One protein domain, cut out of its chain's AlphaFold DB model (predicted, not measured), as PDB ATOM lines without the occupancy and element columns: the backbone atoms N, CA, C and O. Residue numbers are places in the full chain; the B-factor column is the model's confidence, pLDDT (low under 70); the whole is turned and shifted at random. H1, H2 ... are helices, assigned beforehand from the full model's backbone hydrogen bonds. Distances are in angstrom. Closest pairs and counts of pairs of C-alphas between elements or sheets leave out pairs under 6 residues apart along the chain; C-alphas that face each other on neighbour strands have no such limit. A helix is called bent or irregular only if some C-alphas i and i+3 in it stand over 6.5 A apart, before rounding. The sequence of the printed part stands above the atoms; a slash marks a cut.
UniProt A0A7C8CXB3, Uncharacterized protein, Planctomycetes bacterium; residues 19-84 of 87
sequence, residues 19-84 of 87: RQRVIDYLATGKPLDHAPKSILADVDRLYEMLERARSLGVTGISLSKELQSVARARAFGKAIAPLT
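AT A GLANCE: This is residues 19 to 84 of the 87 residues of an uncharacterized protein of Planctomycetes bacterium (UniProt A0A7C8CXB3). Two long helices, H3 and H2, cross at about a right angle: residues 67 to 75 of H3 pack on residues 43 to 47 near the middle of H2, and residues 76 to 84 of H3 stick out beyond the crossing as a free arm. The short helix H1 packs at a steep slant on residues 39 to 46 of H2, away from H3. Look for 66 printed residues with three named helices, in the order H1, H2, H3, and no named strand; the class is all helix. The whole is only just compact, close to loose, with a radius of gyration of the C-alphas of 12.5 A, and its outline is flat, spanning 34 by 33 by 18 A.

IN THESE COORDINATES: Find C-alpha 65 at (152.046, 143.484, 145.679); from there H3, residues 65 to 84, runs 27.8 A to C-alpha 84 at (127.453, 151.796, 135.632). It has a kink of 27 degrees near residue 78, and it is irregular, but only just: C-alphas 79 and 82 are 6.8 A apart. Go back to C-alpha 37 at (147.100, 156.624, 131.566) for H2, residues 37 to 55, which is 26.9 A long. H1, residues 19 to 27, begins at C-alpha 19, at (157.842, 145.957, 131.321).

HOW THE PARTS SIT: Start at Ala 71 of H3, where H3 and H2 touch: its C-alpha and that of Asp 44 are the closest of the two helices, 5.7 A apart. The lines of H2 and H3 are about perpendicular, at 83 degrees. H3 touches H2 with residues 67 to 75 alone, and H2 touches H3 with residues 43 to 47 alone. Next look at Ile 39 of H2, whose C-alpha is 6.1 A from that of Val 22, the closest pair of H1 and H2. These two helices touch, with a steep tilt of 56 degrees, and run opposite ways. H2 touches H1 with residues 39 to 46 alone. H1 and H3 are apart. In the backbones of H1 and H2 you will find every O i to N i+4 pair within hydrogen-bond range; in H3 it is 14 of 16.

THE WHOLE: The two C-alphas farthest apart are those of Ala 27 and Leu 83, at 35.7 A. Residues 76 to 84, which belong to H3, stand free; without them the body of 57 residues spans 33 by 20 by 17 A. The printed part has no cut. The links from H1 to H2 and from H2 to H3 are short, with 9 residues each. The mean pLDDT of the printed part is 85.5, and this predicted model's confidence is under 70 at residues 81 to 84.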
ATOM      1  N   ARG A  19     157.179 146.206 130.039       86.06
ATOM      2  CA  ARG A  19     157.842 145.957 131.321       86.06
ATOM      3  C   ARG A  19     158.817 147.073 131.700       86.06
ATOM      4  O   ARG A  19     158.787 147.517 132.841       86.06
ATOM      5  N   GLN A  20     159.670 147.515 130.774       87.62
ATOM      6  CA  GLN A  20     160.665 148.549 131.057       87.62
ATOM      7  C   GLN A  20     160.008 149.882 131.418       87.62
ATOM      8  O   GLN A  20     160.426 150.504 132.381       87.62
ATOM      9  N   ARG A  21     158.939 150.284 130.722       89.62
ATOM     10  CA  ARG A  21     158.236 151.543 131.023       89.62
ATOM     11  C   ARG A  21     157.603 151.550 132.412       89.62
ATOM     12  O   ARG A  21     157.675 152.555 133.113       89.62
ATOM     13  N   VAL A  22     157.024 150.424 132.826       88.69
ATOM     14  CA  VAL A  22     156.482 150.276 134.185       88.69
ATOM     15  C   VAL A  22     157.607 150.300 135.222       88.69
ATOM     16  O   VAL A  22     157.467 150.974 136.236       88.69
ATOM     17  N   ILE A  23     158.736 149.631 134.963       88.81
ATOM     18  CA  ILE A  23     159.911 149.667 135.852       88.81
ATOM     19  C   ILE A  23     160.465 151.091 135.978       88.81
ATOM     20  O   ILE A  23     160.692 151.549 137.096       88.81
ATOM     21  N   ASP A  24     160.639 151.797 134.861       90.69
ATOM     22  CA  ASP A  24     161.144 153.172 134.834       90.69
ATOM     23  C   ASP A  24     160.220 154.106 135.626       90.69
ATOM     24  O   ASP A  24     160.694 154.960 136.373       90.69
ATOM     25  N   TYR A  25     158.900 153.913 135.523       89.81
ATOM     26  CA  TYR A  25     157.941 154.669 136.322       89.81
ATOM     27  C   TYR A  25     158.054 154.349 137.816       89.81
ATOM     28  O   TYR A  25     158.122 155.268 138.630       89.81
ATOM     29  N   LEU A  26     158.124 153.070 138.193       88.06
ATOM     30  CA  LEU A  26     158.281 152.673 139.598       88.06
ATOM     31  C   LEU A  26     159.579 153.214 140.206       88.06
ATOM     32  O   LEU A  26     159.592 153.618 141.367       88.06
ATOM     33  N   ALA A  27     160.650 153.297 139.414       89.25
ATOM     34  CA  ALA A  27     161.915 153.888 139.839       89.25
ATOM     35  C   ALA A  27     161.796 155.384 140.193       89.25
ATOM     36  O   ALA A  27     162.632 155.901 140.929       89.25
ATOM     37  N   THR A  28     160.751 156.081 139.728       89.25
ATOM     38  CA  THR A  28     160.486 157.474 140.131       89.25
ATOM     39  C   THR A  28     159.979 157.607 141.569       89.25
ATOM     40  O   THR A  28     159.929 158.724 142.083       89.25
ATOM     41  N   GLY A  29     159.562 156.507 142.208       86.06
ATOM     42  CA  GLY A  29     158.995 156.503 143.561       86.06
ATOM     43  C   GLY A  29     157.618 157.165 143.677       86.06
ATOM     44  O   GLY A  29     157.092 157.291 144.781       86.06
ATOM     45  N   LYS A  30     157.023 157.604 142.561       86.69
ATOM     46  CA  LYS A  30     155.664 158.148 142.546       86.69
ATOM     47  C   LYS A  30     154.646 157.013 142.690       86.69
ATOM     48  O   LYS A  30     154.824 155.970 142.058       86.69
ATOM     49  N   PRO A  31     153.571 157.213 143.469       84.75
ATOM     50  CA  PRO A  31     152.543 156.196 143.630       84.75
ATOM     51  C   PRO A  31     151.805 155.972 142.308       84.75
ATOM     52  O   PRO A  31     151.547 156.915 141.550       84.75
ATOM     53  N   LEU A  32     151.421 154.722 142.057       84.56
ATOM     54  CA  LEU A  32     150.733 154.320 140.827       84.56
ATOM     55  C   LEU A  32     149.372 155.007 140.624       84.56
ATOM     56  O   LEU A  32     148.918 155.116 139.487       84.56
ATOM     57  N   ASP A  33     148.756 155.536 141.681       80.62
ATOM     58  CA  ASP A  33     147.510 156.311 141.600       80.62
ATOM     59  C   ASP A  33     147.672 157.613 140.795       80.62
ATOM     60  O   ASP A  33     146.722 158.099 140.181       80.62
ATOM     61  N   HIS A  34     148.893 158.156 140.738       81.94
ATOM     62  CA  HIS A  34     149.243 159.327 139.931       81.94
ATOM     63  C   HIS A  34     149.917 158.953 138.603       81.94
ATOM     64  O   HIS A  34     150.502 159.811 137.931       81.94
ATOM     65  N   ALA A  35     149.886 157.677 138.215       87.31
ATOM     66  CA  ALA A  35     150.520 157.241 136.984       87.31
ATOM     67  C   ALA A  35     149.781 157.776 135.749       87.31
ATOM     68  O   ALA A  35     148.547 157.797 135.705       87.31
ATOM     69  N   PRO A  36     150.517 158.180 134.697       89.56
ATOM     70  CA  PRO A  36     149.915 158.499 133.413       89.56
ATOM     71  C   PRO A  36     149.067 157.333 132.895       89.56
ATOM     72  O   PRO A  36     149.425 156.167 133.068       89.56
ATOM     73  N   LYS A  37     147.984 157.642 132.168       88.62
ATOM     74  CA  LYS A  37     147.100 156.624 131.566       88.62
ATOM     75  C   LYS A  37     147.864 155.589 130.726       88.62
ATOM     76  O   LYS A  37     147.467 154.431 130.699       88.62
ATOM     77  N   SER A  38     148.959 155.988 130.075       89.81
ATOM     78  CA  SER A  38     149.837 155.091 129.314       89.81
ATOM     79  C   SER A  38     150.528 154.041 130.190       89.81
ATOM     80  O   SER A  38     150.529 152.868 129.834       89.81
ATOM     81  N   ILE A  39     151.045 154.432 131.359       91.38
ATOM     82  CA  ILE A  39     151.655 153.505 132.323       91.38
ATOM     83  C   ILE A  39     150.593 152.572 132.901       91.38
ATOM     84  O   ILE A  39     150.820 151.373 133.009       91.38
ATOM     85  N   LEU A  40     149.405 153.091 133.212       90.56
ATOM     86  CA  LEU A  40     148.298 152.266 133.694       90.56
ATOM     87  C   LEU A  40     147.832 151.242 132.643       90.56
ATOM     88  O   LEU A  40     147.540 150.102 132.991       90.56
ATOM     89  N   ALA A  41     147.814 151.612 131.360       90.19
ATOM     90  CA  ALA A  41     147.542 150.676 130.268       90.19
ATOM     91  C   ALA A  41     148.643 149.609 130.129       90.19
ATOM     92  O   ALA A  41     148.350 148.444 129.851       90.19
ATOM     93  N   ASP A  42     149.903 149.978 130.363       91.88
ATOM     94  CA  ASP A  42     151.011 149.024 130.392       91.88
ATOM     95  C   ASP A  42     150.893 148.042 131.570       91.88
ATOM     96  O   ASP A  42     151.115 146.844 131.390       91.88
ATOM     97  N   VAL A  43     150.484 148.514 132.752       90.88
ATOM     98  CA  VAL A  43     150.186 147.663 133.918       90.88
ATOM     99  C   VAL A  43     149.049 146.686 133.609       90.88
ATOM    100  O   VAL A  43     149.191 145.492 133.878       90.88
ATOM    101  N   ASP A  44     147.965 147.159 132.983       90.69
ATOM    102  CA  ASP A  44     146.849 146.308 132.550       90.69
ATOM    103  C   ASP A  44     147.347 145.200 131.594       90.69
ATOM    104  O   ASP A  44     147.045 144.019 131.777       90.69
ATOM    105  N   ARG A  45     148.206 145.551 130.627       90.12
ATOM    106  CA  ARG A  45     148.782 144.593 129.670       90.12
ATOM    107  C   ARG A  45     149.689 143.556 130.338       90.12
ATOM    108  O   ARG A  45     149.643 142.382 129.969       90.12
ATOM    109  N   LEU A  46     150.507 143.960 131.313       89.81
ATOM    110  CA  LEU A  46     151.326 143.022 132.093       89.81
ATOM    111  C   LEU A  46     150.452 142.050 132.891       89.81
ATOM    112  O   LEU A  46     150.768 140.863 132.967       89.81
ATOM    113  N   TYR A  47     149.344 142.533 133.450       90.38
ATOM    114  CA  TYR A  47     148.399 141.695 134.180       90.38
ATOM    115  C   TYR A  47     147.731 140.653 133.272       90.38
ATOM    116  O   TYR A  47     147.746 139.466 133.594       90.38
ATOM    117  N   GLU A  48     147.259 141.049 132.089       89.75
ATOM    118  CA  GLU A  48     146.696 140.122 131.093       89.75
ATOM    119  C   GLU A  48     147.703 139.071 130.606       89.75
ATOM    120  O   GLU A  48     147.335 137.933 130.306       89.75
ATOM    121  N   MET A  49     148.983 139.435 130.482       88.19
ATOM    122  CA  MET A  49     150.040 138.478 130.132       88.19
ATOM    123  C   MET A  49     150.241 137.437 131.237       88.19
ATOM    124  O   MET A  49     150.456 136.264 130.933       88.19
ATOM    125  N   LEU A  50     150.140 137.843 132.504       89.38
ATOM    126  CA  LEU A  50     150.244 136.927 133.640       89.38
ATOM    127  C   LEU A  50     149.031 136.017 133.773       89.38
ATOM    128  O   LEU A  50     149.211 134.832 134.026       89.38
ATOM    129  N   GLU A  51     147.820 136.536 133.581       89.19
ATOM    130  CA  GLU A  51     146.608 135.708 133.547       89.19
ATOM    131  C   GLU A  51     146.698 134.655 132.435       89.19
ATOM    132  O   GLU A  51     146.454 133.473 132.675       89.19
ATOM    133  N   ARG A  52     147.171 135.046 131.243       88.31
ATOM    134  CA  ARG A  52     147.437 134.095 130.154       88.31
ATOM    135  C   ARG A  52     148.485 133.054 130.537       88.31
ATOM    136  O   ARG A  52     148.235 131.865 130.367       88.31
ATOM    137  N   ALA A  53     149.623 133.463 131.097       86.75
ATOM    138  CA  ALA A  53     150.654 132.527 131.545       86.75
ATOM    139  C   ALA A  53     150.120 131.543 132.606       86.75
ATOM    140  O   ALA A  53     150.358 130.341 132.499       86.75
ATOM    141  N   ARG A  54     149.327 132.029 133.571       87.31
ATOM    142  CA  ARG A  54     148.656 131.190 134.576       87.31
ATOM    143  C   ARG A  54     147.704 130.181 133.937       87.31
ATOM    144  O   ARG A  54     147.738 129.012 134.307       87.31
ATOM    145  N   SER A  55     146.903 130.605 132.956       88.19
ATOM    146  CA  SER A  55     145.987 129.708 132.232       88.19
ATOM    147  C   SER A  55     146.716 128.597 131.463       88.19
ATOM    148  O   SER A  55     146.175 127.511 131.291       88.19
ATOM    149  N   LEU A  56     147.970 128.842 131.068       90.75
ATOM    150  CA  LEU A  56     148.857 127.870 130.424       90.75
ATOM    151  C   LEU A  56     149.629 126.990 131.426       90.75
ATOM    152  O   LEU A  56     150.521 126.246 131.027       90.75
ATOM    153  N   GLY A  57     149.322 127.075 132.724       89.31
ATOM    154  CA  GLY A  57     149.972 126.282 133.772       89.31
ATOM    155  C   GLY A  57     151.331 126.817 134.228       89.31
ATOM    156  O   GLY A  57     152.021 126.154 135.003       89.31
ATOM    157  N   VAL A  58     151.731 128.015 133.791       87.38
ATOM    158  CA  VAL A  58     152.977 128.642 134.246       87.38
ATOM    159  C   VAL A  58     152.789 129.156 135.672       87.38
ATOM    160  O   VAL A  58     151.959 130.029 135.939       87.38
ATOM    161  N   THR A  59     153.589 128.631 136.597       83.19
ATOM    162  CA  THR A  59     153.588 129.012 138.014       83.19
ATOM    163  C   THR A  59     154.862 129.783 138.380       83.19
ATOM    164  O   THR A  59     155.828 129.816 137.621       83.19
ATOM    165  N   GLY A  60     154.854 130.484 139.519       84.19
ATOM    166  CA  GLY A  60     156.020 131.233 140.013       84.19
ATOM    167  C   GLY A  60     156.216 132.641 139.431       84.19
ATOM    168  O   GLY A  60     157.146 133.332 139.836       84.19
ATOM    169  N   ILE A  61     155.338 133.108 138.535       81.50
ATOM    170  CA  ILE A  61     155.390 134.473 137.986       81.50
ATOM    171  C   ILE A  61     154.293 135.338 138.619       81.50
ATOM    172  O   ILE A  61     153.108 134.999 138.584       81.50
ATOM    173  N   SER A  62     154.678 136.476 139.201       83.62
ATOM    174  CA  SER A  62     153.755 137.422 139.837       83.62
ATOM    175  C   SER A  62     154.212 138.872 139.665       83.62
ATOM    176  O   SER A  62     155.395 139.140 139.455       83.62
ATOM    177  N   LEU A  63     153.263 139.812 139.731       84.88
ATOM    178  CA  LEU A  63     153.578 141.229 139.919       84.88
ATOM    179  C   LEU A  63     153.971 141.481 141.377       84.88
ATOM    180  O   LEU A  63     153.595 140.719 142.271       84.88
ATOM    181  N   SER A  64     154.652 142.601 141.631       87.06
ATOM    182  CA  SER A  64     154.787 143.107 142.998       87.06
ATOM    183  C   SER A  64     153.404 143.351 143.617       87.06
ATOM    184  O   SER A  64     152.417 143.570 142.909       87.06
ATOM    185  N   LYS A  65     153.317 143.329 144.951       86.50
ATOM    186  CA  LYS A  65     152.046 143.484 145.679       86.50
ATOM    187  C   LYS A  65     151.289 144.757 145.278       86.50
ATOM    188  O   LYS A  65     150.077 144.708 145.087       86.50
ATOM    189  N   GLU A  66     152.007 145.866 145.118       85.88
ATOM    190  CA  GLU A  66     151.446 147.159 144.720       85.88
ATOM    191  C   GLU A  66     150.883 147.118 143.290       85.88
ATOM    192  O   GLU A  66     149.703 147.402 143.081       85.88
ATOM    193  N   LEU A  67     151.680 146.647 142.322       86.25
ATOM    194  CA  LEU A  67     151.249 146.483 140.930       86.25
ATOM    195  C   LEU A  67     150.049 145.539 140.808       86.25
ATOM    196  O   LEU A  67     149.115 145.809 140.058       86.25
ATOM    197  N   GLN A  68     150.055 144.443 141.567       88.06
ATOM    198  CA  GLN A  68     148.963 143.476 141.593       88.06
ATOM    199  C   GLN A  68     147.672 144.085 142.159       88.06
ATOM    200  O   GLN A  68     146.587 143.724 141.703       88.06
ATOM    201  N   SER A  69     147.772 144.967 143.156       87.12
ATOM    202  CA  SER A  69     146.618 145.664 143.735       87.12
ATOM    203  C   SER A  69     145.999 146.625 142.723       87.12
ATOM    204  O   SER A  69     144.799 146.557 142.461       87.12
ATOM    205  N   VAL A  70     146.831 147.454 142.086       88.06
ATOM    206  CA  VAL A  70     146.401 148.426 141.069       88.06
ATOM    207  C   VAL A  70     145.795 147.723 139.857       88.06
ATOM    208  O   VAL A  70     144.694 148.068 139.432       88.06
ATOM    209  N   ALA A  71     146.464 146.693 139.335       88.25
ATOM    210  CA  ALA A  71     145.955 145.917 138.211       88.25
ATOM    211  C   ALA A  71     144.598 145.270 138.525       88.25
ATOM    212  O   ALA A  71     143.685 145.334 137.703       88.25
ATOM    213  N   ARG A  72     144.422 144.707 139.731       85.69
ATOM    214  CA  ARG A  72     143.137 144.131 140.157       85.69
ATOM    215  C   ARG A  72     142.044 145.180 140.307       85.69
ATOM    216  O   ARG A  72     140.945 144.952 139.813       85.69
ATOM    217  N   ALA A  73     142.328 146.313 140.947       86.44
ATOM    218  CA  ALA A  73     141.355 147.393 141.104       86.44
ATOM    219  C   ALA A  73     140.864 147.905 139.740       86.44
ATOM    220  O   ALA A  73     139.672 148.124 139.539       86.44
ATOM    221  N   ARG A  74     141.777 148.021 138.772       87.12
ATOM    222  CA  ARG A  74     141.452 148.442 137.404       87.12
ATOM    223  C   ARG A  74     140.709 147.376 136.608       87.12
ATOM    224  O   ARG A  74     139.753 147.713 135.915       87.12
ATOM    225  N   ALA A  75     141.111 146.111 136.713       84.75
ATOM    226  CA  ALA A  75     140.393 144.996 136.099       84.75
ATOM    227  C   ALA A  75     138.960 144.896 136.643       84.75
ATOM    228  O   ALA A  75     138.020 144.742 135.868       84.75
ATOM    229  N   PHE A  76     138.788 145.075 137.954       81.88
ATOM    230  CA  PHE A  76     137.477 145.158 138.589       81.88
ATOM    231  C   PHE A  76     136.673 146.344 138.054       81.88
ATOM    232  O   PHE A  76     135.566 146.144 137.568       81.88
ATOM    233  N   GLY A  77     137.256 147.549 138.047       82.38
ATOM    234  CA  GLY A  77     136.639 148.752 137.481       82.38
ATOM    235  C   GLY A  77     136.157 148.552 136.041       82.38
ATOM    236  O   GLY A  77     135.033 148.910 135.716       82.38
ATOM    237  N   LYS A  78     136.965 147.909 135.191       82.50
ATOM    238  CA  LYS A  78     136.585 147.551 133.813       82.50
ATOM    239  C   LYS A  78     135.449 146.533 133.747       82.50
ATOM    240  O   LYS A  78     134.612 146.640 132.862       82.50
ATOM    241  N   ALA A  79     135.420 145.555 134.650       81.06
ATOM    242  CA  ALA A  79     134.362 144.548 134.695       81.06
ATOM    243  C   ALA A  79     133.016 145.131 135.157       81.06
ATOM    244  O   ALA A  79     131.972 144.667 134.707       81.06
ATOM    245  N   ILE A  80     133.039 146.149 136.025       76.81
ATOM    246  CA  ILE A  80     131.827 146.806 136.535       76.81
ATOM    247  C   ILE A  80     131.418 148.055 135.748       76.81
ATOM    248  O   ILE A  80     130.268 148.459 135.856       76.81
ATOM    249  N   ALA A  81     132.302 148.663 134.951       69.38
ATOM    250  CA  ALA A  81     131.969 149.831 134.130       69.38
ATOM    251  C   ALA A  81     130.733 149.617 133.222       69.38
ATOM    252  O   ALA A  81     129.881 150.507 133.179       69.38
ATOM    253  N   PRO A  82     130.532 148.436 132.596       61.16
ATOM    254  CA  PRO A  82     129.301 148.134 131.862       61.16
ATOM    255  C   PRO A  82     128.035 148.138 132.733       61.16
ATOM    256  O   PRO A  82     126.941 148.311 132.214       61.16
ATOM    257  N   LEU A  83     128.163 147.946 134.052       56.91
ATOM    258  CA  LEU A  83     127.048 147.996 135.005       56.91
ATOM    259  C   LEU A  83     126.715 149.433 135.438       56.91
ATOM    260  O   LEU A  83     125.637 149.665 135.973       56.91
ATOM    261  N   THR A  84     127.627 150.390 135.229       57.12
ATOM    262  CA  THR A  84     127.453 151.796 135.632       57.12
ATOM    263  C   THR A  84     126.991 152.717 134.503       57.12
ATOM    264  O   THR A  84     126.496 153.798 134.789       57.12
TER     265      THR A  84